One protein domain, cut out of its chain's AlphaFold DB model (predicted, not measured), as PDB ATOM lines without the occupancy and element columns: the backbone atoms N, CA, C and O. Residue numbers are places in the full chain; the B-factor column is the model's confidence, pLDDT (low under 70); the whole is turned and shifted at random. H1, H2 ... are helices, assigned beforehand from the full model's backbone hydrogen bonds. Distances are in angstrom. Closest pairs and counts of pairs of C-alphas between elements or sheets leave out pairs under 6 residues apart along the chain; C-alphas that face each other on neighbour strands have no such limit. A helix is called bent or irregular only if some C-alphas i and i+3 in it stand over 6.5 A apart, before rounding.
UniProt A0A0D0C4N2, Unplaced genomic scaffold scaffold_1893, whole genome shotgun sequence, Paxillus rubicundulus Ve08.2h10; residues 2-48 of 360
ATOM      1  N   PRO A   2      52.472 -40.231  42.665       49.19
ATOM      2  CA  PRO A   2      51.501 -41.131  43.285       49.19
ATOM      3  C   PRO A   2      50.383 -40.326  43.967       49.19
ATOM      4  O   PRO A   2      50.629 -39.226  44.465       49.19
ATOM      5  N   ALA A   3      49.166 -40.873  43.961       46.78
ATOM      6  CA  ALA A   3      48.000 -40.264  44.591       46.78
ATOM      7  C   ALA A   3      48.250 -40.036  46.084       46.78
ATOM      8  O   ALA A   3      48.781 -40.911  46.777       46.78
ATOM      9  N   ALA A   4      47.855 -38.870  46.591       50.94
ATOM     10  CA  ALA A   4      47.817 -38.676  48.027       50.94
ATOM     11  C   ALA A   4      46.741 -39.604  48.614       50.94
ATOM     12  O   ALA A   4      45.671 -39.766  48.035       50.94
ATOM     13  N   ARG A   5      47.016 -40.222  49.769       48.69
ATOM     14  CA  ARG A   5      46.130 -41.234  50.383       48.69
ATOM     15  C   ARG A   5      44.721 -40.730  50.739       48.69
ATOM     16  O   ARG A   5      43.876 -41.542  51.082       48.69
ATOM     17  N   TRP A   6      44.490 -39.421  50.691       48.66
ATOM     18  CA  TRP A   6      43.230 -38.771  51.061       48.66
ATOM     19  C   TRP A   6      42.379 -38.338  49.856       48.66
ATOM     20  O   TRP A   6      41.297 -37.805  50.059       48.66
ATOM     21  N   THR A   7      42.844 -38.562  48.623       65.06
ATOM     22  CA  THR A   7      42.078 -38.277  47.398       65.06
ATOM     23  C   THR A   7      41.738 -39.573  46.679       65.06
ATOM     24  O   THR A   7      42.632 -40.403  46.480       65.06
ATOM     25  N   THR A   8      40.487 -39.742  46.241       80.06
ATOM     26  CA  THR A   8      40.133 -40.858  45.349       80.06
ATOM     27  C   THR A   8      40.826 -40.698  43.993       80.06
ATOM     28  O   THR A   8      41.349 -39.630  43.657       80.06
ATOM     29  N   LYS A   9      40.860 -41.771  43.198       82.69
ATOM     30  CA  LYS A   9      41.457 -41.724  41.858       82.69
ATOM     31  C   LYS A   9      40.723 -40.711  40.973       82.69
ATOM     32  O   LYS A   9      41.368 -39.941  40.273       82.69
ATOM     33  N   GLU A  10      39.403 -40.674  41.078       83.81
ATOM     34  CA  GLU A  10      38.519 -39.773  40.343       83.81
ATOM     35  C   GLU A  10      38.766 -38.316  40.755       83.81
ATOM     36  O   GLU A  10      38.951 -37.456  39.900       83.81
ATOM     37  N   GLN A  11      38.886 -38.040  42.060       81.00
ATOM     38  CA  GLN A  11      39.232 -36.704  42.560       81.00
ATOM     39  C   GLN A  11      40.615 -36.252  42.082       81.00
ATOM     40  O   GLN A  11      40.806 -35.086  41.740       81.00
ATOM     41  N   LEU A  12      41.591 -37.161  42.041       84.25
ATOM     42  CA  LEU A  12      42.924 -36.853  41.534       84.25
ATOM     43  C   LEU A  12      42.906 -36.567  40.028       84.25
ATOM     44  O   LEU A  12      43.583 -35.645  39.577       84.25
ATOM     45  N   GLU A  13      42.160 -37.348  39.248       89.94
ATOM     46  CA  GLU A  13      41.974 -37.113  37.814       89.94
ATOM     47  C   GLU A  13      41.281 -35.769  37.563       89.94
ATOM     48  O   GLU A  13      41.764 -34.988  36.742       89.94
ATOM     49  N   PHE A  14      40.249 -35.442  38.344       89.00
ATOM     50  CA  PHE A  14      39.586 -34.141  38.317       89.00
ATOM     51  C   PHE A  14      40.562 -32.996  38.620       89.00
ATOM     52  O   PHE A  14      40.716 -32.087  37.807       89.00
ATOM     53  N   LEU A  15      41.287 -33.054  39.744       89.06
ATOM     54  CA  LEU A  15      42.245 -32.010  40.128       89.06
ATOM     55  C   LEU A  15      43.370 -31.847  39.098       89.06
ATOM     56  O   LEU A  15      43.759 -30.723  38.784       89.06
ATOM     57  N   ASN A  16      43.864 -32.950  38.528       89.25
ATOM     58  CA  ASN A  16      44.845 -32.899  37.444       89.25
ATOM     59  C   ASN A  16      44.261 -32.271  36.171       89.25
ATOM     60  O   ASN A  16      44.963 -31.523  35.496       89.25
ATOM     61  N   GLY A  17      42.987 -32.525  35.863       90.75
ATOM     62  CA  GLY A  17      42.276 -31.878  34.758       90.75
ATOM     63  C   GLY A  17      42.130 -30.364  34.937       90.75
ATOM     64  O   GLY A  17      42.151 -29.628  33.955       90.75
ATOM     65  N   GLN A  18      42.057 -29.887  36.181       93.12
ATOM     66  CA  GLN A  18      41.955 -28.458  36.511       93.12
ATOM     67  C   GLN A  18      43.320 -27.754  36.608       93.12
ATOM     68  O   GLN A  18      43.386 -26.522  36.607       93.12
ATOM     69  N   LEU A  19      44.424 -28.510  36.649       91.81
ATOM     70  CA  LEU A  19      45.776 -27.971  36.811       91.81
ATOM     71  C   LEU A  19      46.189 -26.980  35.703       91.81
ATOM     72  O   LEU A  19      46.755 -25.942  36.052       91.81
ATOM     73  N   PRO A  20      45.902 -27.205  34.402       95.38
ATOM     74  CA  PRO A  20      46.213 -26.218  33.367       95.38
ATOM     75  C   PRO A  20      45.503 -24.877  33.599       95.38
ATOM     76  O   PRO A  20      46.139 -23.829  33.522       95.38
ATOM     77  N   SER A  21      44.218 -24.913  33.970       91.62
ATOM     78  CA  SER A  21      43.442 -23.701  34.264       91.62
ATOM     79  C   SER A  21      43.968 -22.979  35.507       91.62
ATOM     80  O   SER A  21      44.041 -21.749  35.531       91.62
ATOM     81  N   TYR A  22      44.404 -23.722  36.529       91.19
ATOM     82  CA  TYR A  22      45.053 -23.138  37.702       91.19
ATOM     83  C   TYR A  22      46.333 -22.379  37.335       91.19
ATOM     84  O   TYR A  22      46.522 -21.246  37.777       91.19
ATOM     85  N   LEU A  23      47.205 -22.988  36.524       93.62
ATOM     86  CA  LEU A  23      48.473 -22.383  36.115       93.62
ATOM     87  C   LEU A  23      48.259 -21.110  35.286       93.62
ATOM     88  O   LEU A  23      48.904 -20.100  35.565       93.62
ATOM     89  N   GLU A  24      47.303 -21.119  34.355       94.94
ATOM     90  CA  GLU A  24      46.923 -19.935  33.570       94.94
ATOM     91  C   GLU A  24      46.427 -18.792  34.476       94.94
ATOM     92  O   GLU A  24      46.861 -17.644  34.358       94.94
ATOM     93  N   ASN A  25      45.583 -19.105  35.466       91.31
ATOM     94  CA  ASN A  25      45.091 -18.110  36.420       91.31
ATOM     95  C   ASN A  25      46.171 -17.628  37.405       91.31
ATOM     96  O   ASN A  25      46.088 -16.494  37.879       91.31
ATOM     97  N   CYS A  26      47.188 -18.444  37.707       89.25
ATOM     98  CA  CYS A  26      48.342 -18.020  38.503       89.25
ATOM     99  C   CYS A  26      49.189 -16.991  37.757       89.25
ATOM    100  O   CYS A  26      49.559 -15.972  38.340       89.25
ATOM    101  N   GLU A  27      49.464 -17.233  36.474       93.25
ATOM    102  CA  GLU A  27      50.205 -16.297  35.626       93.25
ATOM    103  C   GLU A  27      49.454 -14.962  35.500       93.25
ATOM    104  O   GLU A  27      50.043 -13.890  35.653       93.25
ATOM    105  N   ALA A  28      48.127 -15.022  35.360       94.75
ATOM    106  CA  ALA A  28      47.259 -13.849  35.320       94.75
ATOM    107  C   ALA A  28      46.978 -13.206  36.697       94.75
ATOM    108  O   ALA A  28      46.325 -12.163  36.755       94.75
ATOM    109  N   LYS A  29      47.425 -13.812  37.810       94.56
ATOM    110  CA  LYS A  29      47.076 -13.425  39.197       94.56
ATOM    111  C   LYS A  29      45.559 -13.293  39.432       94.56
ATOM    112  O   LYS A  29      45.103 -12.467  40.222       94.56
ATOM    113  N   SER A  30      44.772 -14.121  38.751       92.81
ATOM    114  CA  SER A  30      43.312 -14.031  38.642       92.81
ATOM    115  C   SER A  30      42.597 -15.120  39.456       92.81
ATOM    116  O   SER A  30      41.701 -15.823  38.990       92.81
ATOM    117  N   TYR A  31      42.985 -15.279  40.721       88.69
ATOM    118  CA  TYR A  31      42.460 -16.344  41.590       88.69
ATOM    119  C   TYR A  31      40.953 -16.241  41.865       88.69
ATOM    120  O   TYR A  31      40.312 -17.246  42.167       88.69
ATOM    121  N   ASN A  32      40.386 -15.040  41.724       86.19
ATOM    122  CA  ASN A  32      38.972 -14.760  41.979       86.19
ATOM    123  C   ASN A  32      38.026 -15.524  41.043       86.19
ATOM    124  O   ASN A  32      36.868 -15.710  41.391       86.19
ATOM    125  N   TRP A  33      38.506 -15.969  39.879       85.25
ATOM    126  CA  TRP A  33      37.701 -16.716  38.907       85.25
ATOM    127  C   TRP A  33      37.943 -18.221  38.979       85.25
ATOM    128  O   TRP A  33      37.015 -19.005  38.785       85.25
ATOM    129  N   PHE A  34      39.169 -18.627  39.317       90.06
ATOM    130  CA  PHE A  34      39.530 -20.037  39.405       90.06
ATOM    131  C   PHE A  34      38.832 -20.749  40.569       90.06
ATOM    132  O   PHE A  34      38.199 -21.780  40.360       90.06
ATOM    133  N   TRP A  35      38.903 -20.206  41.791       86.94
ATOM    134  CA  TRP A  35      38.374 -20.905  42.970       86.94
ATOM    135  C   TRP A  35      36.853 -21.112  42.937       86.94
ATOM    136  O   TRP A  35      36.420 -22.226  43.229       86.94
ATOM    137  N   PRO A  36      36.024 -20.128  42.531       84.25
ATOM    138  CA  PRO A  36      34.593 -20.364  42.352       84.25
ATOM    139  C   PRO A  36      34.290 -21.396  41.263       84.25
ATOM    140  O   PRO A  36      33.411 -22.231  41.457       84.25
ATOM    141  N   GLY A  37      35.030 -21.383  40.146       84.25
ATOM    142  CA  GLY A  37      34.879 -22.370  39.073       84.25
ATOM    143  C   GLY A  37      35.229 -23.786  39.529       84.25
ATOM    144  O   GLY A  37      34.464 -24.716  39.284       84.25
ATOM    145  N   LEU A  38      36.333 -23.934  40.267       86.00
ATOM    146  CA  LEU A  38      36.759 -25.204  40.851       86.00
ATOM    147  C   LEU A  38      35.754 -25.712  41.889       86.00
ATOM    148  O   LEU A  38      35.390 -26.882  41.846       86.00
ATOM    149  N   ASN A  39      35.278 -24.846  42.791       76.69
ATOM    150  CA  ASN A  39      34.271 -25.208  43.790       76.69
ATOM    151  C   ASN A  39      32.964 -25.628  43.133       76.69
ATOM    152  O   ASN A  39      32.395 -26.640  43.529       76.69
ATOM    153  N   THR A  40      32.519 -24.882  42.120       79.25
ATOM    154  CA  THR A  40      31.338 -25.245  41.338       79.25
ATOM    155  C   THR A  40      31.562 -26.625  40.739       79.25
ATOM    156  O   THR A  40      30.878 -27.549  41.131       79.25
ATOM    157  N   ALA A  41      32.603 -26.828  39.929       80.50
ATOM    158  CA  ALA A  41      32.869 -28.109  39.275       80.50
ATOM    159  C   ALA A  41      33.066 -29.291  40.249       80.50
ATOM    160  O   ALA A  41      32.618 -30.395  39.964       80.50
ATOM    161  N   CYS A  42      33.679 -29.061  41.413       73.00
ATOM    162  CA  CYS A  42      33.863 -30.073  42.456       73.00
ATOM    163  C   CYS A  42      32.549 -30.427  43.182       73.00
ATOM    164  O   CYS A  42      32.472 -31.473  43.820       73.00
ATOM    165  N   THR A  43      31.531 -29.562  43.107       67.06
ATOM    166  CA  THR A  43      30.221 -29.753  43.749       67.06
ATOM    167  C   THR A  43      29.089 -30.040  42.756       67.06
ATOM    168  O   THR A  43      28.065 -30.586  43.156       67.06
ATOM    169  N   THR A  44      29.249 -29.757  41.457       64.56
ATOM    170  CA  THR A  44      28.238 -30.095  40.438       64.56
ATOM    171  C   THR A  44      28.148 -31.599  40.188       64.56
ATOM    172  O   THR A  44      27.118 -32.078  39.727       64.56
ATOM    173  N   GLU A  45      29.208 -32.350  40.501       55.66
ATOM    174  CA  GLU A  45      29.228 -33.814  40.451       55.66
ATOM    175  C   GLU A  45      29.152 -34.434  41.851       55.66
ATOM    176  O   GLU A  45      29.804 -35.439  42.110       55.66
ATOM    177  N   VAL A  46      28.380 -33.860  42.784       53.72
ATOM    178  CA  VAL A  46      27.998 -34.625  43.981       53.72
ATOM    179  C   VAL A  46      27.060 -35.742  43.494       53.72
ATOM    180  O   VAL A  46      25.965 -35.443  43.008       53.72
ATOM    181  N   PRO A  47      27.494 -37.015  43.510       53.34
ATOM    182  CA  PRO A  47      26.771 -38.114  42.885       53.34
ATOM    183  C   PRO A  47      25.512 -38.429  43.693       53.34
ATOM    184  O   PRO A  47      25.548 -39.255  44.592       53.34
ATOM    185  N   GLY A  48      24.403 -37.758  43.375       63.88
ATOM    186  CA  GLY A  48      23.206 -37.771  44.211       63.88
ATOM    187  C   GLY A  48      23.470 -37.081  45.551       63.88
ATOM    188  O   GLY A  48      24.475 -37.313  46.218       63.88
TER     189      GLY A  48
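This is residues 2 to 48 of the 360 residues of an uncharacterized protein of Paxillus rubicundulus Ve08.2h10 (UniProt A0A0D0C4N2). A helical hairpin: the bent helix H1 runs one way, and after a tight turn H2 folds back beside its second arm H1b, the two touching near the turn and opening toward the other end, where residues 43 to 48 stick out. The printed part has 47 residues with two named helices, H1 then H2, and no named strand; the class is all helix. The whole is only just loose, close to compact, with a radius of gyration of the C-alphas of 11.8 A, and its outline is flat, spanning 31 by 28 by 14 A.

H1, the longest helix, holds residues 9 to 27. By its hydrogen bonds it was assigned as one helix, but it is bent: C-alphas 17 and 20 are 7.0 A apart. Its arm H1a, residues 9 to 17, is 12.2 A long and begins at C-alpha 9 (41.457, -41.724, 41.858). Its arm H1b, residues 20 to 27, is 10.9 A long and ends at C-alpha 27 (50.205, -16.297, 35.626). H2, residues 31 to 44, is 19.8 A long and ends at C-alpha 44 (28.238, -30.095, 40.438). H2 is neither bent nor irregular, but only just: C-alphas 32 and 35 are 6.3 A apart.

H1a and H1b stand at a steep tilt of 45 degrees. H1b and H2 form a helical hairpin, at a shallow tilt of 20 degrees, opposite ways. H2 touches H1b with residues 31 to 34 alone; the closest C-alphas, of Asn 25 and Tyr 31, are 6.1 A apart. H1a and H2 are near each other, with 6 pairs of C-alphas within 10 A. Every O i to N i+4 pair is within hydrogen-bond range in H1a and H1b, and 9 of 10 are in H2.

The C-alphas farthest apart, of Glu 27 and Gly 48, are 35.5 A apart. The printed part has no cut. The link from H1 to H2 is tight, with 3 residues between them. Residues 43 to 48, of which 43 and 44 belong to H2, stand free. The mean pLDDT of the printed part is 79.5, and residues 2 to 7 and 43 to 48 are under 70.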